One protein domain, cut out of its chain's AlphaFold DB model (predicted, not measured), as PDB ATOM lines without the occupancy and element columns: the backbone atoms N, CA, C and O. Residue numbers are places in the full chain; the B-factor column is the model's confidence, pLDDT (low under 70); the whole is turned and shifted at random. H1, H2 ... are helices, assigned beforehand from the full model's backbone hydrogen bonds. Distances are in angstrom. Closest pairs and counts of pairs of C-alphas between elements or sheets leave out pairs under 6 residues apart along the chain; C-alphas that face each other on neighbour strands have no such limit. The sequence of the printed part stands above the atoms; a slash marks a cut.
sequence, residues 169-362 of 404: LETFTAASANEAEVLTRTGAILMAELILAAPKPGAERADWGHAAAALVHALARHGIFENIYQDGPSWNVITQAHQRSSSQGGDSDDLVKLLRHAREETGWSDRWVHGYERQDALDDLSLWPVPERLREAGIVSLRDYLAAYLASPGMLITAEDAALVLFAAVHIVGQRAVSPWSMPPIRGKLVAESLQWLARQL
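AT A GLANCE: This is residues 169 to 362 of the 404 residues of an uncharacterized protein of Nordella sp. HKS 07 (UniProt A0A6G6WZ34). A rounded globule of helices has H2 in its middle: on one side H2, H3, H5 and H6 run roughly along one line, and on the other H11 crosses H2, itself crossed by H10 and H12. H8 packs on H3, H10 and H11, while H1 and H7 lie farthest from the middle. The printed part has 194 residues with twelve named helices, H1 to H12 in order, and no named strand: all helix, with mostly crossed packing. It is compact, with a radius of gyration of the C-alphas of 15.9 A, and spans 44 by 39 by 32 A.

IN THESE COORDINATES: H1, residues 169 to 175, begins at C-alpha 169, (16.893, -10.921, -50.069). H2, residues 179 to 196, is 25.8 A long, and H3, residues 206 to 221, 22.2 A. H4 is residues 224 to 230; H5, residues 232 to 247, is 22.3 A long, and H6, residues 253 to 264, 16.0 A. H7 is residues 270 to 275, H8 281 to 287, H9 292 to 295, and H10 302 to 311. H11, residues 319 to 335, is 24.4 A long. H12, residues 344 to 361, is 26.1 A long and ends at C-alpha 361, (6.047, -12.744, -57.532).

HOW THE PARTS SIT: H2 and H11 are the hubs, touching five helices each. In the pairs that follow, the residues named have the closest C-alphas. H1 touches H11 (Leu 169 and Ala 322, 5.8 A). H2 and H3 form a helical hairpin at a shallow tilt of 14 degrees (Gly 187 and Leu 219, 6.6 A). H2 touches H4, about perpendicular at 87 degrees (Thr 184 and Ile 224, 5.3 A). H2 touches H5 the same way, at a shallow tilt of 7 degrees (Ala 192 and Ile 238, 4.9 A). H3 and H6 only just touch, with 3 pairs of C-alphas within 8 A (Ala 212 and Leu 255, 7.0 A). H7 is close to H3 but not clearly touching (His 217 and Val 273, 7.4 A). H8 touches H3 (Ala 211 and Leu 287, 5.2 A) and H10 (Leu 285 and Arg 303, 4.8 A). H9 touches no helix. H11 is about perpendicular to H2, at 85 degrees (Thr 186 and Leu 324, 6.2 A), to H10, at 76 degrees (Leu 306 and Val 325, 5.7 A), and to H12, at 80 degrees (Ala 329 and Ser 354, 5.2 A). H5 and H12 are apart. Every O i to N i+4 pair is within hydrogen-bond range in H1 to H7, H10 and H11; the count is 2 of 3 in H8 and 12 of 14 in H12, and H9 is too short for such a pair.

THE WHOLE: The C-alphas farthest apart, those of Thr 171 and Gly 202, are 45.8 A apart. The printed part has no cut and no long link. The mean pLDDT of the printed part is 81.3; 38 residues are under 70, among them 169 to 177, 265 to 278 and 337 to 345.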
ATOM      1  N   LEU A 169      17.716 -10.634 -51.237       57.72
ATOM      2  CA  LEU A 169      16.893 -10.921 -50.069       57.72
ATOM      3  C   LEU A 169      17.413 -12.143 -49.297       57.72
ATOM      4  O   LEU A 169      17.627 -12.035 -48.100       57.72
ATOM      5  N   GLU A 170      17.720 -13.245 -49.988       59.75
ATOM      6  CA  GLU A 170      18.326 -14.449 -49.400       59.75
ATOM      7  C   GLU A 170      19.712 -14.166 -48.813       59.75
ATOM      8  O   GLU A 170      20.062 -14.689 -47.761       59.75
ATOM      9  N   THR A 171      20.487 -13.291 -49.456       58.66
ATOM     10  CA  THR A 171      21.818 -12.874 -48.996       58.66
ATOM     11  C   THR A 171      21.722 -11.994 -47.750       58.66
ATOM     12  O   THR A 171      22.488 -12.184 -46.810       58.66
ATOM     13  N   PHE A 172      20.757 -11.071 -47.695       56.75
ATOM     14  CA  PHE A 172      20.458 -10.269 -46.509       56.75
ATOM     15  C   PHE A 172      19.950 -11.148 -45.368       56.75
ATOM     16  O   PHE A 172      20.424 -10.999 -44.243       56.75
ATOM     17  N   THR A 173      19.067 -12.108 -45.656       56.75
ATOM     18  CA  THR A 173      18.578 -13.058 -44.651       56.75
ATOM     19  C   THR A 173      19.643 -14.052 -44.205       56.75
ATOM     20  O   THR A 173      19.629 -14.463 -43.056       56.75
ATOM     21  N   ALA A 174      20.587 -14.429 -45.072       58.25
ATOM     22  CA  ALA A 174      21.709 -15.296 -44.715       58.25
ATOM     23  C   ALA A 174      22.795 -14.534 -43.939       58.25
ATOM     24  O   ALA A 174      23.453 -15.107 -43.072       58.25
ATOM     25  N   ALA A 175      22.978 -13.242 -44.232       50.09
ATOM     26  CA  ALA A 175      23.874 -12.354 -43.497       50.09
ATOM     27  C   ALA A 175      23.322 -12.010 -42.106       50.09
ATOM     28  O   ALA A 175      24.091 -11.873 -41.153       50.09
ATOM     29  N   SER A 176      21.998 -11.915 -41.957       54.91
ATOM     30  CA  SER A 176      21.361 -11.901 -40.647       54.91
ATOM     31  C   SER A 176      21.330 -13.324 -40.088       54.91
ATOM     32  O   SER A 176      20.473 -14.120 -40.446       54.91
ATOM     33  N   ALA A 177      22.248 -13.669 -39.189       56.69
ATOM     34  CA  ALA A 177      22.385 -15.035 -38.668       56.69
ATOM     35  C   ALA A 177      21.130 -15.604 -37.951       56.69
ATOM     36  O   ALA A 177      21.149 -16.754 -37.511       56.69
ATOM     37  N   ASN A 178      20.049 -14.825 -37.809       81.00
ATOM     38  CA  ASN A 178      18.829 -15.222 -37.126       81.00
ATOM     39  C   ASN A 178      17.572 -14.551 -37.721       81.00
ATOM     40  O   ASN A 178      17.285 -13.384 -37.463       81.00
ATOM     41  N   GLU A 179      16.762 -15.311 -38.459       81.88
ATOM     42  CA  GLU A 179      15.473 -14.864 -39.016       81.88
ATOM     43  C   GLU A 179      14.523 -14.304 -37.944       81.88
ATOM     44  O   GLU A 179      13.761 -13.367 -38.192       81.88
ATOM     45  N   ALA A 180      14.572 -14.859 -36.726       84.62
ATOM     46  CA  ALA A 180      13.770 -14.363 -35.618       84.62
ATOM     47  C   ALA A 180      14.187 -12.947 -35.228       84.62
ATOM     48  O   ALA A 180      13.316 -12.138 -34.932       84.62
ATOM     49  N   GLU A 181      15.482 -12.641 -35.246       85.50
ATOM     50  CA  GLU A 181      16.001 -11.312 -34.928       85.50
ATOM     51  C   GLU A 181      15.549 -10.286 -35.968       85.50
ATOM     52  O   GLU A 181      15.044  -9.229 -35.594       85.50
ATOM     53  N   VAL A 182      15.628 -10.630 -37.260       86.81
ATOM     54  CA  VAL A 182      15.152  -9.771 -38.359       86.81
ATOM     55  C   VAL A 182      13.679  -9.427 -38.182       86.81
ATOM     56  O   VAL A 182      13.321  -8.255 -38.111       86.81
ATOM     57  N   LEU A 183      12.826 -10.444 -38.037       90.38
ATOM     58  CA  LEU A 183      11.385 -10.241 -37.884       90.38
ATOM     59  C   LEU A 183      11.034  -9.486 -36.594       90.38
ATOM     60  O   LEU A 183      10.120  -8.663 -36.597       90.38
ATOM     61  N   THR A 184      11.771  -9.735 -35.509       91.12
ATOM     62  CA  THR A 184      11.635  -9.027 -34.223       91.12
ATOM     63  C   THR A 184      11.945  -7.550 -34.382       91.12
ATOM     64  O   THR A 184      11.114  -6.704 -34.052       91.12
ATOM     65  N   ARG A 185      13.094  -7.226 -34.971       89.19
ATOM     66  CA  ARG A 185      13.507  -5.843 -35.179       89.19
ATOM     67  C   ARG A 185      12.563  -5.105 -36.128       89.19
ATOM     68  O   ARG A 185      12.167  -3.984 -35.823       89.19
ATOM     69  N   THR A 186      12.150  -5.729 -37.230       92.56
ATOM     70  CA  THR A 186      11.185  -5.133 -38.168       92.56
ATOM     71  C   THR A 186       9.827  -4.909 -37.520       92.56
ATOM     72  O   THR A 186       9.256  -3.832 -37.663       92.56
ATOM     73  N   GLY A 187       9.328  -5.875 -36.747       94.00
ATOM     74  CA  GLY A 187       8.087  -5.703 -35.999       94.00
ATOM     75  C   GLY A 187       8.155  -4.545 -34.998       94.00
ATOM     76  O   GLY A 187       7.184  -3.807 -34.840       94.00
ATOM     77  N   ALA A 188       9.314  -4.340 -34.364       93.19
ATOM     78  CA  ALA A 188       9.535  -3.218 -33.457       93.19
ATOM     79  C   ALA A 188       9.575  -1.870 -34.190       93.19
ATOM     80  O   ALA A 188       9.001  -0.902 -33.693       93.19
ATOM     81  N   ILE A 189      10.191  -1.815 -35.377       93.44
ATOM     82  CA  ILE A 189      10.189  -0.628 -36.247       93.44
ATOM     83  C   ILE A 189       8.758  -0.276 -36.664       93.44
ATOM     84  O   ILE A 189       8.339   0.861 -36.474       93.44
ATOM     85  N   LEU A 190       7.976  -1.247 -37.147       95.12
ATOM     86  CA  LEU A 190       6.585  -1.012 -37.554       95.12
ATOM     87  C   LEU A 190       5.720  -0.521 -36.385       95.12
ATOM     88  O   LEU A 190       4.934   0.410 -36.548       95.12
ATOM     89  N   MET A 191       5.891  -1.089 -35.185       93.38
ATOM     90  CA  MET A 191       5.203  -0.585 -33.991       93.38
ATOM     91  C   MET A 191       5.636   0.832 -33.624       93.38
ATOM     92  O   MET A 191       4.796   1.640 -33.240       93.38
ATOM     93  N   ALA A 192       6.927   1.147 -33.724       92.94
ATOM     94  CA  ALA A 192       7.431   2.484 -33.452       92.94
ATOM     95  C   ALA A 192       6.865   3.515 -34.437       92.94
ATOM     96  O   ALA A 192       6.364   4.547 -33.997       92.94
ATOM     97  N   GLU A 193       6.865   3.220 -35.738       94.44
ATOM     98  CA  GLU A 193       6.259   4.083 -36.760       94.44
ATOM     99  C   GLU A 193       4.761   4.281 -36.512       94.44
ATOM    100  O   GLU A 193       4.255   5.398 -36.586       94.44
ATOM    101  N   LEU A 194       4.054   3.223 -36.115       93.31
ATOM    102  CA  LEU A 194       2.643   3.309 -35.761       93.31
ATOM    103  C   LEU A 194       2.398   4.169 -34.508       93.31
ATOM    104  O   LEU A 194       1.446   4.945 -34.475       93.31
ATOM    105  N   ILE A 195       3.262   4.087 -33.492       91.69
ATOM    106  CA  ILE A 195       3.207   4.954 -32.300       91.69
ATOM    107  C   ILE A 195       3.454   6.422 -32.665       91.69
ATOM    108  O   ILE A 195       2.799   7.317 -32.124       91.69
ATOM    109  N   LEU A 196       4.403   6.679 -33.565       90.94
ATOM    110  CA  LEU A 196       4.712   8.025 -34.046       90.94
ATOM    111  C   LEU A 196       3.582   8.590 -34.916       90.94
ATOM    112  O   LEU A 196       3.336   9.791 -34.884       90.94
ATOM    113  N   ALA A 197       2.854   7.729 -35.628       89.94
ATOM    114  CA  ALA A 197       1.667   8.085 -36.399       89.94
ATOM    115  C   ALA A 197       0.387   8.225 -35.546       89.94
ATOM    116  O   ALA A 197      -0.693   8.429 -36.102       89.94
ATOM    117  N   ALA A 198       0.473   8.102 -34.214       89.50
ATOM    118  CA  ALA A 198      -0.699   8.163 -33.348       89.50
ATOM    119  C   ALA A 198      -1.435   9.513 -33.469       89.50
ATOM    120  O   ALA A 198      -0.807  10.577 -33.389       89.50
ATOM    121  N   PRO A 199      -2.772   9.500 -33.620       88.06
ATOM    122  CA  PRO A 199      -3.554  10.720 -33.729       88.06
ATOM    123  C   PRO A 199      -3.453  11.558 -32.448       88.06
ATOM    124  O   PRO A 199      -3.395  11.047 -31.325       88.06
ATOM    125  N   LYS A 200      -3.487  12.882 -32.615       87.62
ATOM    126  CA  LYS A 200      -3.566  13.818 -31.487       87.62
ATOM    127  C   LYS A 200      -4.892  13.635 -30.723       87.62
ATOM    128  O   LYS A 200      -5.891  13.216 -31.316       87.62
ATOM    129  N   PRO A 201      -4.950  13.976 -29.423       81.06
ATOM    130  CA  PRO A 201      -6.187  13.993 -28.652       81.06
ATOM    131  C   PRO A 201      -7.318  14.723 -29.387       81.06
ATOM    132  O   PRO A 201      -7.157  15.869 -29.803       81.06
ATOM    133  N   GLY A 202      -8.458  14.047 -29.547       77.12
ATOM    134  CA  GLY A 202      -9.646  14.583 -30.222       77.12
ATOM    135  C   GLY A 202      -9.735  14.338 -31.735       77.12
ATOM    136  O   GLY A 202     -10.787  14.622 -32.300       77.12
ATOM    137  N   ALA A 203      -8.696  13.802 -32.385       81.81
ATOM    138  CA  ALA A 203      -8.786  13.333 -33.771       81.81
ATOM    139  C   ALA A 203      -9.441  11.940 -33.860       81.81
ATOM    140  O   ALA A 203      -9.461  11.185 -32.884       81.81
ATOM    141  N   GLU A 204      -9.982  11.607 -35.034       82.75
ATOM    142  CA  GLU A 204     -10.582  10.300 -35.306       82.75
ATOM    143  C   GLU A 204      -9.535   9.185 -35.157       82.75
ATOM    144  O   GLU A 204      -8.443   9.257 -35.716       82.75
ATOM    145  N   ARG A 205      -9.849   8.174 -34.333       83.56
ATOM    146  CA  ARG A 205      -8.916   7.093 -33.961       83.56
ATOM    147  C   ARG A 205      -9.232   5.750 -34.600       83.56
ATOM    148  O   ARG A 205      -8.485   4.807 -34.360       83.56
ATOM    149  N   ALA A 206     -10.340   5.638 -35.328       82.81
ATOM    150  CA  ALA A 206     -10.850   4.350 -35.784       82.81
ATOM    151  C   ALA A 206      -9.815   3.620 -36.654       82.81
ATOM    152  O   ALA A 206      -9.423   2.503 -36.316       82.81
ATOM    153  N   ASP A 207      -9.286   4.297 -37.673       84.56
ATOM    154  CA  ASP A 207      -8.320   3.713 -38.609       84.56
ATOM    155  C   ASP A 207      -6.992   3.363 -37.931       84.56
ATOM    156  O   ASP A 207      -6.462   2.269 -38.116       84.56
ATOM    157  N   TRP A 208      -6.477   4.251 -37.073       88.00
ATOM    158  CA  TRP A 208      -5.240   3.994 -36.333       88.00
ATOM    159  C   TRP A 208      -5.391   2.846 -35.328       88.00
ATOM    160  O   TRP A 208      -4.517   1.988 -35.228       88.00
ATOM    161  N   GLY A 209      -6.505   2.802 -34.594       85.56
ATOM    162  CA  GLY A 209      -6.797   1.726 -33.649       85.56
ATOM    163  C   GLY A 209      -6.952   0.379 -34.355       85.56
ATOM    164  O   GLY A 209      -6.472  -0.638 -33.854       85.56
ATOM    165  N   HIS A 210      -7.556   0.382 -35.545       85.44
ATOM    166  CA  HIS A 210      -7.669  -0.793 -36.402       85.44
ATOM    167  C   HIS A 210      -6.300  -1.257 -36.917       85.44
ATOM    168  O   HIS A 210      -5.961  -2.429 -36.755       85.44
ATOM    169  N   ALA A 211      -5.468  -0.341 -37.424       90.31
ATOM    170  CA  ALA A 211      -4.090  -0.622 -37.838       90.31
ATOM    171  C   ALA A 211      -3.248  -1.205 -36.688       90.31
ATOM    172  O   ALA A 211      -2.515  -2.179 -36.868       90.31
ATOM    173  N   ALA A 212      -3.398  -0.643 -35.486       89.38
ATOM    174  CA  ALA A 212      -2.737  -1.103 -34.273       89.38
ATOM    175  C   ALA A 212      -3.151  -2.510 -33.860       89.38
ATOM    176  O   ALA A 212      -2.290  -3.351 -33.589       89.38
ATOM    177  N   ALA A 213      -4.454  -2.782 -33.844       85.81
ATOM    178  CA  ALA A 213      -4.970  -4.111 -33.557       85.81
ATOM    179  C   ALA A 213      -4.475  -5.135 -34.592       85.81
ATOM    180  O   ALA A 213      -3.990  -6.199 -34.202       85.81
ATOM    181  N   ALA A 214      -4.517  -4.786 -35.883       89.31
ATOM    182  CA  ALA A 214      -4.051  -5.627 -36.984       89.31
ATOM    183  C   ALA A 214      -2.565  -5.989 -36.842       89.31
ATOM    184  O   ALA A 214      -2.194  -7.163 -36.901       89.31
ATOM    185  N   LEU A 215      -1.711  -4.989 -36.591       92.38
ATOM    186  CA  LEU A 215      -0.271  -5.196 -36.457       92.38
ATOM    187  C   LEU A 215       0.060  -6.039 -35.223       92.38
ATOM    188  O   LEU A 215       0.827  -6.995 -35.318       92.38
ATOM    189  N   VAL A 216      -0.530  -5.733 -34.064       88.31
ATOM    190  CA  VAL A 216      -0.303  -6.509 -32.833       88.31
ATOM    191  C   VAL A 216      -0.764  -7.956 -33.007       88.31
ATOM    192  O   VAL A 216      -0.054  -8.880 -32.597       88.31
ATOM    193  N   HIS A 217      -1.897  -8.170 -33.680       85.19
ATOM    194  CA  HIS A 217      -2.380  -9.502 -34.019       85.19
ATOM    195  C   HIS A 217      -1.399 -10.254 -34.931       85.19
ATOM    196  O   HIS A 217      -1.051 -11.401 -34.640       85.19
ATOM    197  N   ALA A 218      -0.901  -9.614 -35.995       89.62
ATOM    198  CA  ALA A 218       0.094 -10.200 -36.890       89.62
ATOM    199  C   ALA A 218       1.378 -10.578 -36.131       89.62
ATOM    200  O   ALA A 218       1.823 -11.729 -36.170       89.62
ATOM    201  N   LEU A 219       1.935  -9.648 -35.352       90.00
ATOM    202  CA  LEU A 219       3.157  -9.867 -34.573       90.00
ATOM    203  C   LEU A 219       3.033 -11.048 -33.616       90.00
ATOM    204  O   LEU A 219       3.953 -11.858 -33.489       90.00
ATOM    205  N   ALA A 220       1.902 -11.173 -32.942       84.31
ATOM    206  CA  ALA A 220       1.681 -12.271 -32.025       84.31
ATOM    207  C   ALA A 220       1.424 -13.599 -32.716       84.31
ATOM    208  O   ALA A 220       1.976 -14.621 -32.303       84.31
ATOM    209  N   ARG A 221       0.658 -13.587 -33.811       81.94
ATOM    210  CA  ARG A 221       0.432 -14.770 -34.641       81.94
ATOM    211  C   ARG A 221       1.750 -15.382 -35.102       81.94
ATOM    212  O   ARG A 221       1.864 -16.605 -35.106       81.94
ATOM    213  N   HIS A 222       2.736 -14.550 -35.439       85.44
ATOM    214  CA  HIS A 222       4.082 -14.961 -35.854       85.44
ATOM    215  C   HIS A 222       5.055 -15.212 -34.675       85.44
ATOM    216  O   HIS A 222       6.236 -15.528 -34.873       85.44
ATOM    217  N   GLY A 223       4.588 -15.067 -33.429       84.62
ATOM    218  CA  GLY A 223       5.396 -15.180 -32.210       84.62
ATOM    219  C   GLY A 223       6.496 -14.119 -32.096       84.62
ATOM    220  O   GLY A 223       7.472 -14.326 -31.380       84.62
ATOM    221  N   ILE A 224       6.389 -13.029 -32.853       89.19
ATOM    222  CA  ILE A 224       7.346 -11.921 -32.892       89.19
ATOM    223  C   ILE A 224       7.162 -11.036 -31.657       89.19
ATOM    224  O   ILE A 224       8.138 -10.563 -31.086       89.19
ATOM    225  N   PHE A 225       5.918 -10.864 -31.209       86.75
ATOM    226  CA  PHE A 225       5.570  -9.986 -30.093       86.75
ATOM    227  C   PHE A 225       6.363 -10.271 -28.809       86.75
ATOM    228  O   PHE A 225       6.965  -9.368 -28.231       86.75
ATOM    229  N   GLU A 226       6.413 -11.539 -28.397       84.50
ATOM    230  CA  GLU A 226       7.145 -11.959 -27.199       84.50
ATOM    231  C   GLU A 226       8.653 -11.710 -27.347       84.50
ATOM    232  O   GLU A 226       9.294 -11.226 -26.416       84.50
ATOM    233  N   ASN A 227       9.216 -11.953 -28.536       88.44
ATOM    234  CA  ASN A 227      10.629 -11.677 -28.783       88.44
ATOM    235  C   ASN A 227      10.936 -10.185 -28.655       88.44
ATOM    236  O   ASN A 227      11.973  -9.837 -28.112       88.44
ATOM    237  N   ILE A 228      10.057  -9.305 -29.147       89.25
ATOM    238  CA  ILE A 228      10.271  -7.854 -29.077       89.25
ATOM    239  C   ILE A 228      10.329  -7.397 -27.625       89.25
ATOM    240  O   ILE A 228      11.126  -6.533 -27.277       89.25
ATOM    241  N   TYR A 229       9.489  -7.987 -26.777       84.38
ATOM    242  CA  TYR A 229       9.481  -7.689 -25.354       84.38
ATOM    243  C   TYR A 229      10.743  -8.203 -24.642       84.38
ATOM    244  O   TYR A 229      11.284  -7.527 -23.766       84.38
ATOM    245  N   GLN A 230      11.213  -9.399 -25.008       87.81
ATOM    246  CA  GLN A 230      12.417 -10.008 -24.437       87.81
ATOM    247  C   GLN A 230      13.715  -9.377 -24.972       87.81
ATOM    248  O   GLN A 230      14.732  -9.374 -24.275       87.81
ATOM    249  N   ASP A 231      13.683  -8.823 -26.183       89.25
ATOM    250  CA  ASP A 231      14.799  -8.140 -26.821       89.25
ATOM    251  C   ASP A 231      14.866  -6.675 -26.371       89.25
ATOM    252  O   ASP A 231      14.168  -5.795 -26.876       89.25
ATOM    253  N   GLY A 232      15.744  -6.405 -25.400       89.19
ATOM    254  CA  GLY A 232      15.956  -5.062 -24.851       89.19
ATOM    255  C   GLY A 232      16.144  -3.964 -25.916       89.19
ATOM    256  O   GLY A 232      15.504  -2.918 -25.799       89.19
ATOM    257  N   PRO A 233      16.976  -4.160 -26.960       91.12
ATOM    258  CA  PRO A 233      17.107  -3.215 -28.068       91.12
ATOM    259  C   PRO A 233      15.786  -2.905 -28.787       91.12
ATOM    260  O   PRO A 233      15.444  -1.731 -28.929       91.12
ATOM    261  N   SER A 234      15.022  -3.919 -29.197       89.25
ATOM    262  CA  SER A 234      13.734  -3.741 -29.882       89.25
ATOM    263  C   SER A 234      12.701  -3.049 -28.990       89.25
ATOM    264  O   SER A 234      12.025  -2.115 -29.427       89.25
ATOM    265  N   TRP A 235      12.628  -3.419 -27.710       89.69
ATOM    266  CA  TRP A 235      11.755  -2.746 -26.748       89.69
ATOM    267  C   TRP A 235      12.135  -1.272 -26.520       89.69
ATOM    268  O   TRP A 235      11.269  -0.404 -26.364       89.69
ATOM    269  N   ASN A 236      13.434  -0.957 -26.541       87.94
ATOM    270  CA  ASN A 236      13.915   0.417 -26.419       87.94
ATOM    271  C   ASN A 236      13.462   1.290 -27.594       87.94
ATOM    272  O   ASN A 236      13.113   2.448 -27.367       87.94
ATOM    273  N   VAL A 237      13.416   0.755 -28.819       90.62
ATOM    274  CA  VAL A 237      12.914   1.481 -30.002       90.62
ATOM    275  C   VAL A 237      11.458   1.913 -29.793       90.62
ATOM    276  O   VAL A 237      11.127   3.085 -29.969       90.62
ATOM    277  N   ILE A 238      10.609   1.006 -29.307       89.38
ATOM    278  CA  ILE A 238       9.191   1.277 -29.006       89.38
ATOM    279  C   ILE A 238       9.053   2.309 -27.888       89.38
ATOM    280  O   ILE A 238       8.267   3.250 -27.986       89.38
ATOM    281  N   THR A 239       9.845   2.161 -26.824       88.94
ATOM    282  CA  THR A 239       9.817   3.084 -25.682       88.94
ATOM    283  C   THR A 239      10.238   4.497 -26.099       88.94
ATOM    284  O   THR A 239       9.616   5.475 -25.689       88.94
ATOM    285  N   GLN A 240      11.261   4.623 -26.949       90.31
ATOM    286  CA  GLN A 240      11.688   5.915 -27.494       90.31
ATOM    287  C   GLN A 240      10.617   6.535 -28.396       90.31
ATOM    288  O   GLN A 240      10.369   7.738 -28.303       90.31
ATOM    289  N   ALA A 241       9.953   5.733 -29.232       89.69
ATOM    290  CA  ALA A 241       8.837   6.194 -30.054       89.69
ATOM    291  C   ALA A 241       7.671   6.708 -29.197       89.69
ATOM    292  O   ALA A 241       7.155   7.791 -29.462       89.69
ATOM    293  N   HIS A 242       7.312   6.001 -28.117       89.50
ATOM    294  CA  HIS A 242       6.275   6.437 -27.170       89.50
ATOM    295  C   HIS A 242       6.640   7.759 -26.488       89.50
ATOM    296  O   HIS A 242       5.820   8.676 -26.451       89.50
ATOM    297  N   GLN A 243       7.886   7.907 -26.028       89.31
ATOM    298  CA  GLN A 243       8.367   9.155 -25.424       89.31
ATOM    299  C   GLN A 243       8.310  10.337 -26.402       89.31
ATOM    300  O   GLN A 243       7.914  11.438 -26.012       89.31
ATOM    301  N   ARG A 244       8.679  10.121 -27.672       89.75
ATOM    302  CA  ARG A 244       8.597  11.141 -28.733       89.75
ATOM    303  C   ARG A 244       7.152  11.486 -29.093       89.75
ATOM    304  O   ARG A 244       6.817  12.661 -29.163       89.75
ATOM    305  N   SER A 245       6.295  10.483 -29.269       89.31
ATOM    306  CA  SER A 245       4.864  10.675 -29.535       89.31
ATOM    307  C   SER A 245       4.211  11.479 -28.404       89.31
ATOM    308  O   SER A 245       3.588  12.510 -28.649       89.31
ATOM    309  N   SER A 246       4.485  11.111 -27.148       86.62
ATOM    310  CA  SER A 246       3.989  11.819 -25.961       86.62
ATOM    311  C   SER A 246       4.462  13.277 -25.897       86.62
ATOM    312  O   SER A 246       3.677  14.169 -25.580       86.62
ATOM    313  N   SER A 247       5.732  13.554 -26.222       88.19
ATOM    314  CA  SER A 247       6.261  14.927 -26.212       88.19
ATOM    315  C   SER A 247       5.686  15.803 -27.330       88.19
ATOM    316  O   SER A 247       5.610  17.020 -27.174       88.19
ATOM    317  N   GLN A 248       5.216  15.194 -28.421       87.31
ATOM    318  CA  GLN A 248       4.505  15.857 -29.519       87.31
ATOM    319  C   GLN A 248       2.987  15.967 -29.281       87.31
ATOM    320  O   GLN A 248       2.259  16.488 -30.132       87.31
ATOM    321  N   GLY A 249       2.502  15.505 -28.123       84.19
ATOM    322  CA  GLY A 249       1.085  15.496 -27.772       84.19
ATOM    323  C   GLY A 249       0.280  14.405 -28.478       84.19
ATOM    324  O   GLY A 249      -0.928  14.562 -28.612       84.19
ATOM    325  N   GLY A 250       0.921  13.339 -28.961       81.12
ATOM    326  CA  GLY A 250       0.255  12.129 -29.435       81.12
ATOM    327  C   GLY A 250      -0.281  11.302 -28.266       81.12
ATOM    328  O   GLY A 250       0.352  11.216 -27.214       81.12
ATOM    329  N   ASP A 251      -1.454  10.692 -28.444       78.62
ATOM    330  CA  ASP A 251      -2.047   9.802 -27.441       78.62
ATOM    331  C   ASP A 251      -1.797   8.339 -27.821       78.62
ATOM    332  O   ASP A 251      -2.641   7.665 -28.411       78.62
ATOM    333  N   SER A 252      -0.588   7.867 -27.522       78.25
ATOM    334  CA  SER A 252      -0.169   6.479 -27.759       78.25
ATOM    335  C   SER A 252      -0.349   5.575 -26.533       78.25
ATOM    336  O   SER A 252      -0.013   4.387 -26.579       78.25
ATOM    337  N   ASP A 253      -0.922   6.099 -25.444       78.44
ATOM    338  CA  ASP A 253      -1.148   5.346 -24.208       78.44
ATOM    339  C   ASP A 253      -2.103   4.172 -24.422       78.44
ATOM    340  O   ASP A 253      -1.952   3.137 -23.775       78.44
ATOM    341  N   ASP A 254      -3.055   4.297 -25.346       69.56
ATOM    342  CA  ASP A 254      -3.982   3.219 -25.694       69.56
ATOM    343  C   ASP A 254      -3.270   2.036 -26.360       69.56
ATOM    344  O   ASP A 254      -3.566   0.889 -26.027       69.56
ATOM    345  N   LEU A 255      -2.260   2.286 -27.201       71.00
ATOM    346  CA  LEU A 255      -1.430   1.218 -27.758       71.00
ATOM    347  C   LEU A 255      -0.549   0.601 -26.675       71.00
ATOM    348  O   LEU A 255      -0.529  -0.612 -26.549       71.00
ATOM    349  N   VAL A 256       0.106   1.381 -25.813       72.81
ATOM    350  CA  VAL A 256       0.906   0.807 -24.710       72.81
ATOM    351  C   VAL A 256       0.049  -0.014 -23.744       72.81
ATOM    352  O   VAL A 256       0.484  -1.072 -23.279       72.81
ATOM    353  N   LYS A 257      -1.180   0.428 -23.461       76.19
ATOM    354  CA  LYS A 257      -2.165  -0.357 -22.705       76.19
ATOM    355  C   LYS A 257      -2.536  -1.630 -23.453       76.19
ATOM    356  O   LYS A 257      -2.556  -2.677 -22.822       76.19
ATOM    357  N   LEU A 258      -2.772  -1.563 -24.763       69.81
ATOM    358  CA  LEU A 258      -3.070  -2.728 -25.595       69.81
ATOM    359  C   LEU A 258      -1.903  -3.728 -25.605       69.81
ATOM    360  O   LEU A 258      -2.124  -4.912 -25.382       69.81
ATOM    361  N   LEU A 259      -0.660  -3.258 -25.737       72.12
ATOM    362  CA  LEU A 259       0.559  -4.073 -25.659       72.12
ATOM    363  C   LEU A 259       0.707  -4.736 -24.280       72.12
ATOM    364  O   LEU A 259       1.050  -5.912 -24.176       72.12
ATOM    365  N   ARG A 260       0.442  -3.986 -23.205       73.25
ATOM    366  CA  ARG A 260       0.505  -4.496 -21.830       73.25
ATOM    367  C   ARG A 260      -0.610  -5.502 -21.552       73.25
ATOM    368  O   ARG A 260      -0.350  -6.540 -20.957       73.25
ATOM    369  N   HIS A 261      -1.821  -5.219 -22.015       69.44
ATOM    370  CA  HIS A 261      -2.978  -6.091 -21.865       69.44
ATOM    371  C   HIS A 261      -2.790  -7.401 -22.639       69.44
ATOM    372  O   HIS A 261      -2.983  -8.470 -22.067       69.44
ATOM    373  N   ALA A 262      -2.286  -7.327 -23.877       66.00
ATOM    374  CA  ALA A 262      -1.920  -8.490 -24.689       66.00
ATOM    375  C   ALA A 262      -0.863  -9.392 -24.021       66.00
ATOM    376  O   ALA A 262      -0.780 -10.579 -24.323       66.00
ATOM    377  N   ARG A 263      -0.057  -8.842 -23.103       68.31
ATOM    378  CA  ARG A 263       0.926  -9.588 -22.307       68.31
ATOM    379  C   ARG A 263       0.338 -10.174 -21.021       68.31
ATOM    380  O   ARG A 263       0.657 -11.302 -20.658       68.31
ATOM    381  N   GLU A 264      -0.440  -9.383 -20.285       70.19
ATOM    382  CA  GLU A 264      -0.989  -9.767 -18.977       70.19
ATOM    383  C   GLU A 264      -2.083 -10.838 -19.105       70.19
ATOM    384  O   GLU A 264      -2.176 -11.730 -18.254       70.19
ATOM    385  N   GLU A 265      -2.844 -10.832 -20.202       58.78
ATOM    386  CA  GLU A 265      -3.684 -11.962 -20.597       58.78
ATOM    387  C   GLU A 265      -2.801 -13.088 -21.158       58.78
ATOM    388  O   GLU A 265      -2.679 -13.307 -22.356       58.78
ATOM    389  N   THR A 266      -2.159 -13.825 -20.249       44.97
ATOM    390  CA  THR A 266      -1.259 -14.975 -20.502       44.97
ATOM    391  C   THR A 266      -1.843 -16.117 -21.348       44.97
ATOM    392  O   THR A 266      -1.140 -17.072 -21.676       44.97
ATOM    393  N   GLY A 267      -3.103 -16.025 -21.752       52.94
ATOM    394  CA  GLY A 267      -3.615 -16.716 -22.919       52.94
ATOM    395  C   GLY A 267      -4.171 -15.653 -23.839       52.94
ATOM    396  O   GLY A 267      -5.129 -14.989 -23.451       52.94
ATOM    397  N   TRP A 268      -3.594 -15.524 -25.037       55.41
ATOM    398  CA  TRP A 268      -4.244 -14.916 -26.194       55.41
ATOM    399  C   TRP A 268      -5.592 -15.603 -26.334       55.41
ATOM    400  O   TRP A 268      -5.687 -16.670 -26.937       55.41
ATOM    401  N   SER A 269      -6.599 -15.095 -25.627       48.72
ATOM    402  CA  SER A 269      -7.860 -15.796 -25.541       48.72
ATOM    403  C   SER A 269      -8.395 -15.826 -26.960       48.72
ATOM    404  O   SER A 269      -8.327 -14.819 -27.672       48.72
ATOM    405  N   ASP A 270      -8.908 -16.979 -27.382       49.97
ATOM    406  CA  ASP A 270      -9.575 -17.162 -28.673       49.97
ATOM    407  C   ASP A 270     -10.505 -15.973 -28.994       49.97
ATOM    408  O   ASP A 270     -10.655 -15.573 -30.138       49.97
ATOM    409  N   ARG A 271     -11.040 -15.302 -27.968       48.28
ATOM    410  CA  ARG A 271     -11.818 -14.065 -28.048       48.28
ATOM    411  C   ARG A 271     -11.148 -12.892 -28.785       48.28
ATOM    412  O   ARG A 271     -11.834 -12.245 -29.571       48.28
ATOM    413  N   TRP A 272      -9.866 -12.599 -28.563       53.34
ATOM    414  CA  TRP A 272      -9.156 -11.526 -29.286       53.34
ATOM    415  C   TRP A 272      -8.773 -11.958 -30.701       53.34
ATOM    416  O   TRP A 272      -8.847 -11.170 -31.638       53.34
ATOM    417  N   VAL A 273      -8.426 -13.236 -30.865       53.38
ATOM    418  CA  VAL A 273      -8.102 -13.829 -32.169       53.38
ATOM    419  C   VAL A 273      -9.341 -13.956 -33.067       53.38
ATOM    420  O   VAL A 273      -9.216 -13.889 -34.285       53.38
ATOM    421  N   HIS A 274     -10.530 -14.116 -32.483       53.41
ATOM    422  CA  HIS A 274     -11.805 -14.238 -33.197       53.41
ATOM    423  C   HIS A 274     -12.584 -12.925 -33.316       53.41
ATOM    424  O   HIS A 274     -13.484 -12.847 -34.146       53.41
ATOM    425  N   GLY A 275     -12.283 -11.920 -32.488       56.06
ATOM    426  CA  GLY A 275     -12.941 -10.611 -32.543       56.06
ATOM    427  C   GLY A 275     -12.464  -9.744 -33.708       56.06
ATOM    428  O   GLY A 275     -13.223  -8.912 -34.199       56.06
ATOM    429  N   TYR A 276     -11.232  -9.960 -34.170       63.81
ATOM    430  CA  TYR A 276     -10.758  -9.407 -35.430       63.81
ATOM    431  C   TYR A 276     -11.213 -10.341 -36.556       63.81
ATOM    432  O   TYR A 276     -10.648 -11.422 -36.742       63.81
ATOM    433  N   GLU A 277     -12.280  -9.969 -37.271       64.44
ATOM    434  CA  GLU A 277     -12.638 -10.663 -38.510       64.44
ATOM    435  C   GLU A 277     -11.420 -10.622 -39.432       64.44
ATOM    436  O   GLU A 277     -10.860  -9.556 -39.674       64.44
ATOM    437  N   ARG A 278     -10.963 -11.794 -39.889       64.62
ATOM    438  CA  ARG A 278      -9.789 -11.892 -40.762       64.62
ATOM    439  C   ARG A 278     -10.024 -11.044 -42.011       64.62
ATOM    440  O   ARG A 278     -10.792 -11.453 -42.880       64.62
ATOM    441  N   GLN A 279      -9.350  -9.905 -42.085       73.38
ATOM    442  CA  GLN A 279      -9.242  -9.111 -43.299       73.38
ATOM    443  C   GLN A 279      -8.168  -9.709 -44.212       73.38
ATOM    444  O   GLN A 279      -7.364 -10.547 -43.784       73.38
ATOM    445  N   ASP A 280      -8.196  -9.337 -45.491       88.94
ATOM    446  CA  ASP A 280      -7.159  -9.738 -46.437       88.94
ATOM    447  C   ASP A 280      -5.792  -9.218 -45.959       88.94
ATOM    448  O   ASP A 280      -5.680  -8.099 -45.458       88.94
ATOM    449  N   ALA A 281      -4.732 -10.020 -46.098       91.56
ATOM    450  CA  ALA A 281      -3.387  -9.627 -45.672       91.56
ATOM    451  C   ALA A 281      -2.930  -8.316 -46.318       91.56
ATOM    452  O   ALA A 281      -2.175  -7.562 -45.711       91.56
ATOM    453  N   LEU A 282      -3.350  -8.058 -47.557       92.25
ATOM    454  CA  LEU A 282      -3.014  -6.835 -48.273       92.25
ATOM    455  C   LEU A 282      -3.750  -5.621 -47.705       92.25
ATOM    456  O   LEU A 282      -3.185  -4.527 -47.719       92.25
ATOM    457  N   ASP A 283      -4.962  -5.804 -47.181       91.75
ATOM    458  CA  ASP A 283      -5.702  -4.737 -46.507       91.75
ATOM    459  C   ASP A 283      -4.990  -4.354 -45.208       91.75
ATOM    460  O   ASP A 283      -4.711  -3.174 -45.000       91.75
ATOM    461  N   ASP A 284      -4.557  -5.336 -44.408       93.00
ATOM    462  CA  ASP A 284      -3.740  -5.084 -43.212       93.00
ATOM    463  C   ASP A 284      -2.460  -4.299 -43.562       93.00
ATOM    464  O   ASP A 284      -2.146  -3.284 -42.938       93.00
ATOM    465  N   LEU A 285      -1.735  -4.726 -44.606       95.19
ATOM    466  CA  LEU A 285      -0.494  -4.079 -45.047       95.19
ATOM    467  C   LEU A 285      -0.701  -2.636 -45.525       95.19
ATOM    468  O   LEU A 285       0.239  -1.842 -45.470       95.19
ATOM    469  N   SER A 286      -1.900  -2.293 -46.000       94.56
ATOM    470  CA  SER A 286      -2.236  -0.930 -46.426       94.56
ATOM    471  C   SER A 286      -2.407   0.040 -45.256       94.56
ATOM    472  O   SER A 286      -2.290   1.249 -45.431       94.56
ATOM    473  N   LEU A 287      -2.637  -0.493 -44.056       93.06
ATOM    474  CA  LEU A 287      -2.818   0.275 -42.828       93.06
ATOM    475  C   LEU A 287      -1.508   0.478 -42.062       93.06
ATOM    476  O   LEU A 287      -1.441   1.303 -41.152       93.06
ATOM    477  N   TRP A 288      -0.477  -0.307 -42.375       95.56
ATOM    478  CA  TRP A 288       0.769  -0.286 -41.622       95.56
ATOM    479  C   TRP A 288       1.736   0.753 -42.186       95.56
ATOM    480  O   TRP A 288       2.061   0.699 -43.377       95.56
ATOM    481  N   PRO A 289       2.221   1.680 -41.342       95.12
ATOM    482  CA  PRO A 289       3.125   2.725 -41.786       95.12
ATOM    483  C   PRO A 289       4.498   2.152 -42.131       95.12
ATOM    484  O   PRO A 289       4.900   1.091 -41.650       95.12
ATOM    485  N   VAL A 290       5.241   2.906 -42.935       94.50
ATOM    486  CA  VAL A 290       6.647   2.640 -43.256       94.50
ATOM    487  C   VAL A 290       7.553   3.701 -42.621       94.50
ATOM    488  O   VAL A 290       7.073   4.798 -42.305       94.50
ATOM    489  N   PRO A 291       8.856   3.404 -42.436       94.12
ATOM    490  CA  PRO A 291       9.835   4.381 -41.970       94.12
ATOM    491  C   PRO A 291       9.749   5.725 -42.697       94.12
ATOM    492  O   PRO A 291       9.503   5.766 -43.902       94.12
ATOM    493  N   GLU A 292      10.004   6.819 -41.976       91.19
ATOM    494  CA  GLU A 292       9.928   8.201 -42.485       91.19
ATOM    495  C   GLU A 292      10.642   8.393 -43.832       91.19
ATOM    496  O   GLU A 292      10.044   8.926 -44.759       91.19
ATOM    497  N   ARG A 293      11.845   7.825 -44.004       91.75
ATOM    498  CA  ARG A 293      12.600   7.869 -45.273       91.75
ATOM    499  C   ARG A 293      11.848   7.297 -46.485       91.75
ATOM    500  O   ARG A 293      12.073   7.729 -47.606       91.75
ATOM    501  N   LEU A 294      10.990   6.293 -46.279       90.12
ATOM    502  CA  LEU A 294      10.160   5.717 -47.341       90.12
ATOM    503  C   LEU A 294       8.909   6.576 -47.578       90.12
ATOM    504  O   LEU A 294       8.453   6.691 -48.711       90.12
ATOM    505  N   ARG A 295       8.395   7.244 -46.538       91.31
ATOM    506  CA  ARG A 295       7.285   8.204 -46.668       91.31
ATOM    507  C   ARG A 295       7.688   9.468 -47.420       91.31
ATOM    508  O   ARG A 295       6.935   9.918 -48.275       91.31
ATOM    509  N   GLU A 296       8.881   9.998 -47.154       88.62
ATOM    510  CA  GLU A 296       9.480  11.116 -47.907       88.62
ATOM    511  C   GLU A 296       9.615  10.795 -49.402       88.62
ATOM    512  O   GLU A 296       9.551  11.672 -50.253       88.62
ATOM    513  N   ALA A 297       9.728   9.509 -49.705       83.81
ATOM    514  CA  ALA A 297       9.796   8.927 -51.027       83.81
ATOM    515  C   ALA A 297       8.425   8.593 -51.656       83.81
ATOM    516  O   ALA A 297       8.351   7.914 -52.679       83.81
ATOM    517  N   GLY A 298       7.327   9.043 -51.042       88.38
ATOM    518  CA  GLY A 298       5.963   8.831 -51.530       88.38
ATOM    519  C   GLY A 298       5.373   7.449 -51.230       88.38
ATOM    520  O   GLY A 298       4.269   7.152 -51.680       88.38
ATOM    521  N   ILE A 299       6.066   6.596 -50.468       91.31
ATOM    522  CA  ILE A 299       5.544   5.291 -50.049       91.31
ATOM    523  C   ILE A 299       4.731   5.471 -48.766       91.31
ATOM    524  O   ILE A 299       5.279   5.767 -47.705       91.31
ATOM    525  N   VAL A 300       3.416   5.281 -48.848       92.19
ATOM    526  CA  VAL A 300       2.503   5.576 -47.731       92.19
ATOM    527  C   VAL A 300       2.370   4.393 -46.771       92.19
ATOM    528  O   VAL A 300       2.305   4.588 -45.555       92.19
ATOM    529  N   SER A 301       2.364   3.168 -47.299       95.44
ATOM    530  CA  SER A 301       2.105   1.946 -46.530       95.44
ATOM    531  C   SER A 301       3.070   0.806 -46.851       95.44
ATOM    532  O   SER A 301       3.769   0.810 -47.870       95.44
ATOM    533  N   LEU A 302       3.090  -0.220 -45.994       95.69
ATOM    534  CA  LEU A 302       3.902  -1.414 -46.230       95.69
ATOM    535  C   LEU A 302       3.438  -2.183 -47.478       95.69
ATOM    536  O   LEU A 302       4.257  -2.805 -48.157       95.69
ATOM    537  N   ARG A 303       2.145  -2.101 -47.824       96.00
ATOM    538  CA  ARG A 303       1.616  -2.619 -49.095       96.00
ATOM    539  C   ARG A 303       2.233  -1.899 -50.290       96.00
ATOM    540  O   ARG A 303       2.682  -2.570 -51.216       96.00
ATOM    541  N   ASP A 304       2.265  -0.569 -50.268       90.19
ATOM    542  CA  ASP A 304       2.826   0.227 -51.370       90.19
ATOM    543  C   ASP A 304       4.319  -0.064 -51.525       90.19
ATOM    544  O   ASP A 304       4.816  -0.217 -52.640       90.19
ATOM    545  N   TYR A 305       5.014  -0.248 -50.399       93.44
ATOM    546  CA  TYR A 305       6.416  -0.638 -50.404       93.44
ATOM    547  C   TYR A 305       6.645  -2.015 -51.031       93.44
ATOM    548  O   TYR A 305       7.518  -2.180 -51.883       93.44
ATOM    549  N   LEU A 306       5.837  -3.009 -50.647       93.06
ATOM    550  CA  LEU A 306       5.893  -4.343 -51.241       93.06
ATOM    551  C   LEU A 306       5.596  -4.289 -52.746       93.06
ATOM    552  O   LEU A 306       6.298  -4.929 -53.524       93.06
ATOM    553  N   ALA A 307       4.592  -3.519 -53.168       86.00
ATOM    554  CA  ALA A 307       4.244  -3.364 -54.579       86.00
ATOM    555  C   ALA A 307       5.387  -2.720 -55.380       86.00
ATOM    556  O   ALA A 307       5.758  -3.232 -56.438       86.00
ATOM    557  N   ALA A 308       5.993  -1.656 -54.847       82.00
ATOM    558  CA  ALA A 308       7.155  -1.011 -55.445       82.00
ATOM    559  C   ALA A 308       8.338  -1.989 -55.563       82.00
ATOM    560  O   ALA A 308       8.958  -2.078 -56.624       82.00
ATOM    561  N   TYR A 309       8.595  -2.794 -54.522       86.38
ATOM    562  CA  TYR A 309       9.646  -3.814 -54.545       86.38
ATOM    563  C   TYR A 309       9.391  -4.878 -55.615       86.38
ATOM    564  O   TYR A 309      10.303  -5.234 -56.357       86.38
ATOM    565  N   LEU A 310       8.161  -5.383 -55.722       83.75
ATOM    566  CA  LEU A 310       7.812  -6.388 -56.727       83.75
ATOM    567  C   LEU A 310       7.934  -5.841 -58.156       83.75
ATOM    568  O   LEU A 310       8.316  -6.581 -59.061       83.75
ATOM    569  N   ALA A 311       7.656  -4.550 -58.357       76.62
ATOM    570  CA  ALA A 311       7.837  -3.880 -59.642       76.62
ATOM    571  C   ALA A 311       9.316  -3.610 -59.968       76.62
ATOM    572  O   ALA A 311       9.729  -3.704 -61.126       76.62
ATOM    573  N   SER A 312      10.119  -3.267 -58.958       78.62
ATOM    574  CA  SER A 312      11.533  -2.928 -59.110       78.62
ATOM    575  C   SER A 312      12.347  -3.432 -57.914       78.62
ATOM    576  O   SER A 312      12.656  -2.667 -56.997       78.62
ATOM    577  N   PRO A 313      12.793  -4.700 -57.929       76.38
ATOM    578  CA  PRO A 313      13.521  -5.288 -56.799       76.38
ATOM    579  C   PRO A 313      14.851  -4.586 -56.494       76.38
ATOM    580  O   PRO A 313      15.449  -4.800 -55.438       76.38
ATOM    581  N   GLY A 314      15.325  -3.746 -57.427       72.00
ATOM    582  CA  GLY A 314      16.558  -2.961 -57.319       72.00
ATOM    583  C   GLY A 314      16.467  -1.836 -56.308       72.00
ATOM    584  O   GLY A 314      17.499  -1.333 -55.885       72.00
ATOM    585  N   MET A 315      15.254  -1.493 -55.869       73.56
ATOM    586  CA  MET A 315      15.024  -0.447 -54.878       73.56
ATOM    587  C   MET A 315      15.408  -0.845 -53.446       73.56
ATOM    588  O   MET A 315      15.209  -0.054 -52.528       73.56
ATOM    589  N   LEU A 316      15.911  -2.067 -53.213       72.00
ATOM    590  CA  LEU A 316      16.424  -2.450 -51.897       72.00
ATOM    591  C   LEU A 316      17.737  -1.712 -51.595       72.00
ATOM    592  O   LEU A 316      18.835  -2.199 -51.874       72.00
ATOM    593  N   ILE A 317      17.524  -0.564 -50.959       67.50
ATOM    594  CA  ILE A 317      18.395   0.289 -50.152       67.50
ATOM    595  C   ILE A 317      19.362  -0.454 -49.229       67.50
ATOM    596  O   ILE A 317      20.588  -0.475 -49.332       67.50
ATOM    597  N   THR A 318      18.720  -1.083 -48.250       79.06
ATOM    598  CA  THR A 318      19.324  -1.451 -46.977       79.06
ATOM    599  C   THR A 318      18.889  -2.851 -46.535       79.06
ATOM    600  O   THR A 318      17.942  -3.439 -47.056       79.06
ATOM    601  N   ALA A 319      19.554  -3.402 -45.519       77.19
ATOM    602  CA  ALA A 319      19.098  -4.642 -44.886       77.19
ATOM    603  C   ALA A 319      17.719  -4.482 -44.208       77.19
ATOM    604  O   ALA A 319      16.966  -5.445 -44.094       77.19
ATOM    605  N   GLU A 320      17.376  -3.268 -43.774       83.81
ATOM    606  CA  GLU A 320      16.085  -2.954 -43.156       83.81
ATOM    607  C   GLU A 320      14.940  -2.995 -44.177       83.81
ATOM    608  O   GLU A 320      13.876  -3.537 -43.896       83.81
ATOM    609  N   ASP A 321      15.196  -2.509 -45.390       86.31
ATOM    610  CA  ASP A 321      14.285  -2.597 -46.534       86.31
ATOM    611  C   ASP A 321      13.941  -4.044 -46.889       86.31
ATOM    612  O   ASP A 321      12.772  -4.421 -46.996       86.31
ATOM    613  N   ALA A 322      14.971  -4.886 -46.988       85.94
ATOM    614  CA  ALA A 322      14.806  -6.318 -47.203       85.94
ATOM    615  C   ALA A 322      13.958  -6.957 -46.089       85.94
ATOM    616  O   ALA A 322      13.093  -7.794 -46.352       85.94
ATOM    617  N   ALA A 323      14.170  -6.533 -44.843       88.94
ATOM    618  CA  ALA A 323      13.441  -7.042 -43.694       88.94
ATOM    619  C   ALA A 323      11.956  -6.625 -43.692       88.94
ATOM    620  O   ALA A 323      11.103  -7.437 -43.337       88.94
ATOM    621  N   LEU A 324      11.631  -5.404 -44.133       93.12
ATOM    622  CA  LEU A 324      10.250  -4.930 -44.309       93.12
ATOM    623  C   LEU A 324       9.501  -5.744 -45.368       93.12
ATOM    624  O   LEU A 324       8.392  -6.216 -45.114       93.12
ATOM    625  N   VAL A 325      10.128  -5.974 -46.526       93.44
ATOM    626  CA  VAL A 325       9.566  -6.823 -47.590       93.44
ATOM    627  C   VAL A 325       9.348  -8.251 -47.091       93.44
ATOM    628  O   VAL A 325       8.287  -8.839 -47.318       93.44
ATOM    629  N   LEU A 326      10.328  -8.809 -46.374       92.50
ATOM    630  CA  LEU A 326      10.207 -10.143 -45.800       92.50
ATOM    631  C   LEU A 326       9.061 -10.216 -44.786       92.50
ATOM    632  O   LEU A 326       8.276 -11.160 -44.830       92.50
ATOM    633  N   PHE A 327       8.934  -9.228 -43.900       94.62
ATOM    634  CA  PHE A 327       7.845  -9.167 -42.928       94.62
ATOM    635  C   PHE A 327       6.478  -9.137 -43.621       94.62
ATOM    636  O   PHE A 327       5.585  -9.901 -43.250       94.62
ATOM    637  N   ALA A 328       6.329  -8.327 -44.673       95.75
ATOM    638  CA  ALA A 328       5.101  -8.267 -45.462       95.75
ATOM    639  C   ALA A 328       4.756  -9.632 -46.092       95.75
ATOM    640  O   ALA A 328       3.620 -10.100 -46.003       95.75
ATOM    641  N   ALA A 329       5.749 -10.324 -46.655       93.88
ATOM    642  CA  ALA A 329       5.571 -11.666 -47.208       93.88
ATOM    643  C   ALA A 329       5.254 -12.727 -46.136       93.88
ATOM    644  O   ALA A 329       4.478 -13.651 -46.391       93.88
ATOM    645  N   VAL A 330       5.834 -12.617 -44.937       93.06
ATOM    646  CA  VAL A 330       5.529 -13.476 -43.777       93.06
ATOM    647  C   VAL A 330       4.082 -13.307 -43.335       93.06
ATOM    648  O   VAL A 330       3.412 -14.309 -43.073       93.06
ATOM    649  N   HIS A 331       3.568 -12.077 -43.338       93.69
ATOM    650  CA  HIS A 331       2.161 -11.809 -43.044       93.69
ATOM    651  C   HIS A 331       1.225 -12.450 -44.077       93.69
ATOM    652  O   HIS A 331       0.342 -13.233 -43.716       93.69
ATOM    653  N   ILE A 332       1.476 -12.218 -45.371       93.50
ATOM    654  CA  ILE A 332       0.665 -12.759 -46.478       93.50
ATOM    655  C   ILE A 332       0.636 -14.290 -46.463       93.50
ATOM    656  O   ILE A 332      -0.430 -14.906 -46.539       93.50
ATOM    657  N   VAL A 333       1.801 -14.934 -46.361       91.81
ATOM    658  CA  VAL A 333       1.881 -16.401 -46.360       91.81
ATOM    659  C   VAL A 333       1.297 -16.971 -45.071       91.81
ATOM    660  O   VAL A 333       0.522 -17.932 -45.107       91.81
ATOM    661  N   GLY A 334       1.601 -16.347 -43.932       88.50
ATOM    662  CA  GLY A 334       1.153 -16.803 -42.623       88.50
ATOM    663  C   GLY A 334      -0.358 -16.708 -42.437       88.50
ATOM    664  O   GLY A 334      -0.913 -17.505 -41.677       88.50
ATOM    665  N   GLN A 335      -1.053 -15.826 -43.171       83.12
ATOM    666  CA  GLN A 335      -2.514 -15.736 -43.133       83.12
ATOM    667  C   GLN A 335      -3.224 -17.049 -43.495       83.12
ATOM    668  O   GLN A 335      -4.246 -17.382 -42.885       83.12
ATOM    669  N   ARG A 336      -2.656 -17.840 -44.412       72.00
ATOM    670  CA  ARG A 336      -3.233 -19.117 -44.881       72.00
ATOM    671  C   ARG A 336      -3.134 -20.246 -43.860       72.00
ATOM    672  O   ARG A 336      -3.700 -21.322 -44.042       72.00
ATOM    673  N   ALA A 337      -2.386 -20.013 -42.798       65.62
ATOM    674  CA  ALA A 337      -1.843 -21.064 -41.983       65.62
ATOM    675  C   ALA A 337      -2.652 -21.176 -40.670       65.62
ATOM    676  O   ALA A 337      -2.876 -20.186 -39.971       65.62
ATOM    677  N   VAL A 338      -3.175 -22.377 -40.386       54.88
ATOM    678  CA  VAL A 338      -4.349 -22.605 -39.506       54.88
ATOM    679  C   VAL A 338      -4.033 -22.588 -37.999       54.88
ATOM    680  O   VAL A 338      -4.937 -22.390 -37.196       54.88
ATOM    681  N   SER A 339      -2.770 -22.750 -37.597       57.69
ATOM    682  CA  SER A 339      -2.355 -22.850 -36.184       57.69
ATOM    683  C   SER A 339      -1.686 -21.559 -35.689       57.69
ATOM    684  O   SER A 339      -1.108 -20.866 -36.508       57.69
ATOM    685  N   PRO A 340      -1.681 -21.215 -34.389       57.06
ATOM    686  CA  PRO A 340      -0.815 -20.155 -33.848       57.06
ATOM    687  C   PRO A 340       0.677 -20.535 -33.998       57.06
ATOM    688  O   PRO A 340       1.051 -21.656 -33.652       57.06
ATOM    689  N   TRP A 341       1.533 -19.644 -34.525       59.91
ATOM    690  CA  TRP A 341       2.907 -19.958 -34.988       59.91
ATOM    691  C   TRP A 341       4.000 -19.662 -33.949       59.91
ATOM    692  O   TRP A 341       5.133 -19.338 -34.302       59.91
ATOM    693  N   SER A 342       3.706 -19.790 -32.655       55.06
ATOM    694  CA  SER A 342       4.653 -19.444 -31.582       55.06
ATOM    695  C   SER A 342       5.857 -20.394 -31.440       55.06
ATOM    696  O   SER A 342       6.730 -20.148 -30.611       55.06
ATOM    697  N   MET A 343       5.955 -21.461 -32.242       57.47
ATOM    698  CA  MET A 343       7.019 -22.466 -32.128       57.47
ATOM    699  C   MET A 343       8.172 -22.197 -33.121       57.47
ATOM    700  O   MET A 343       7.928 -22.148 -34.330       57.47
ATOM    701  N   PRO A 344       9.442 -22.109 -32.662       61.69
ATOM    702  CA  PRO A 344      10.603 -21.782 -33.504       61.69
ATOM    703  C   PRO A 344      10.775 -22.604 -34.798       61.69
ATOM    704  O   PRO A 344      11.050 -21.997 -35.831       61.69
ATOM    705  N   PRO A 345      10.559 -23.942 -34.819       66.56
ATOM    706  CA  PRO A 345      10.693 -24.735 -36.048       66.56
ATOM    707  C   PRO A 345       9.712 -24.313 -37.145       66.56
ATOM    708  O   PRO A 345       9.953 -24.527 -38.331       66.56
ATOM    709  N   ILE A 346       8.587 -23.725 -36.746       75.12
ATOM    710  CA  ILE A 346       7.520 -23.336 -37.653       75.12
ATOM    711  C   ILE A 346       7.799 -21.950 -38.261       75.12
ATOM    712  O   ILE A 346       7.457 -21.707 -39.416       75.12
ATOM    713  N   ARG A 347       8.499 -21.070 -37.533       77.75
ATOM    714  CA  ARG A 347       8.914 -19.752 -38.036       77.75
ATOM    715  C   ARG A 347       9.887 -19.865 -39.206       77.75
ATOM    716  O   ARG A 347       9.655 -19.214 -40.217       77.75
ATOM    717  N   GLY A 348      10.907 -20.719 -39.108       81.19
ATOM    718  CA  GLY A 348      11.861 -20.884 -40.212       81.19
ATOM    719  C   GLY A 348      11.221 -21.465 -41.470       81.19
ATOM    720  O   GLY A 348      11.497 -21.031 -42.584       81.19
ATOM    721  N   LYS A 349      10.251 -22.372 -41.297       84.06
ATOM    722  CA  LYS A 349       9.425 -22.840 -42.412       84.06
ATOM    723  C   LYS A 349       8.613 -21.700 -43.039       84.06
ATOM    724  O   LYS A 349       8.571 -21.601 -44.259       84.06
ATOM    725  N   LEU A 350       7.989 -20.850 -42.222       85.38
ATOM    726  CA  LEU A 350       7.207 -19.713 -42.708       85.38
ATOM    727  C   LEU A 350       8.079 -18.720 -43.486       85.38
ATOM    728  O   LEU A 350       7.696 -18.305 -44.571       85.38
ATOM    729  N   VAL A 351       9.270 -18.398 -42.979       86.69
ATOM    730  CA  VAL A 351      10.238 -17.537 -43.675       86.69
ATOM    731  C   VAL A 351      10.641 -18.145 -45.016       86.69
ATOM    732  O   VAL A 351      10.563 -17.463 -46.035       86.69
ATOM    733  N   ALA A 352      10.978 -19.436 -45.052       84.00
ATOM    734  CA  ALA A 352      11.301 -20.128 -46.298       84.00
ATOM    735  C   ALA A 352      10.136 -20.101 -47.310       84.00
ATOM    736  O   ALA A 352      10.345 -19.834 -48.494       84.00
ATOM    737  N   GLU A 353       8.898 -20.325 -46.859       87.12
ATOM    738  CA  GLU A 353       7.704 -20.236 -47.711       87.12
ATOM    739  C   GLU A 353       7.452 -18.806 -48.218       87.12
ATOM    740  O   GLU A 353       7.037 -18.624 -49.365       87.12
ATOM    741  N   SER A 354       7.738 -17.787 -47.405       89.25
ATOM    742  CA  SER A 354       7.652 -16.371 -47.780       89.25
ATOM    743  C   SER A 354       8.705 -15.960 -48.798       89.25
ATOM    744  O   SER A 354       8.368 -15.279 -49.765       89.25
ATOM    745  N   LEU A 355       9.947 -16.426 -48.652       85.38
ATOM    746  CA  LEU A 355      10.997 -16.233 -49.656       85.38
ATOM    747  C   LEU A 355      10.603 -16.886 -50.987       85.38
ATOM    748  O   LEU A 355      10.681 -16.253 -52.038       85.38
ATOM    749  N   GLN A 356      10.072 -18.112 -50.948       82.69
ATOM    750  CA  GLN A 356       9.568 -18.789 -52.144       82.69
ATOM    751  C   GLN A 356       8.345 -18.079 -52.750       82.69
ATOM    752  O   GLN A 356       8.137 -18.102 -53.966       82.69
ATOM    753  N   TRP A 357       7.481 -17.486 -51.926       89.94
ATOM    754  CA  TRP A 357       6.373 -16.671 -52.411       89.94
ATOM    755  C   TRP A 357       6.888 -15.426 -53.138       89.94
ATOM    756  O   TRP A 357       6.486 -15.221 -54.281       89.94
ATOM    757  N   LEU A 358       7.827 -14.685 -52.540       86.94
ATOM    758  CA  LEU A 358       8.459 -13.514 -53.155       86.94
ATOM    759  C   LEU A 358       9.135 -13.876 -54.475       86.94
ATOM    760  O   LEU A 358       8.817 -13.266 -55.488       86.94
ATOM    761  N   ALA A 359       9.961 -14.924 -54.510       80.94
ATOM    762  CA  ALA A 359      10.638 -15.371 -55.729       80.94
ATOM    763  C   ALA A 359       9.669 -15.679 -56.888       80.94
ATOM    764  O   ALA A 359      10.015 -15.483 -58.047       80.94
ATOM    765  N   ARG A 360       8.440 -16.126 -56.588       78.88
ATOM    766  CA  ARG A 360       7.384 -16.349 -57.595       78.88
ATOM    767  C   ARG A 360       6.655 -15.078 -58.029       78.88
ATOM    768  O   ARG A 360       6.033 -15.098 -59.084       78.88
ATOM    769  N   GLN A 361       6.641 -14.041 -57.191       82.62
ATOM    770  CA  GLN A 361       6.047 -12.744 -57.532       82.62
ATOM    771  C   GLN A 361       7.023 -11.856 -58.301       82.62
ATOM    772  O   GLN A 361       6.593 -11.004 -59.075       82.62
ATOM    773  N   LEU A 362       8.324 -12.039 -58.074       78.19
ATOM    774  CA  LEU A 362       9.349 -11.331 -58.817       78.19
ATOM    775  C   LEU A 362       9.235 -11.675 -60.305       78.19
ATOM    776  O   LEU A 362       9.016 -12.846 -60.637       78.19
TER     777      LEU A 362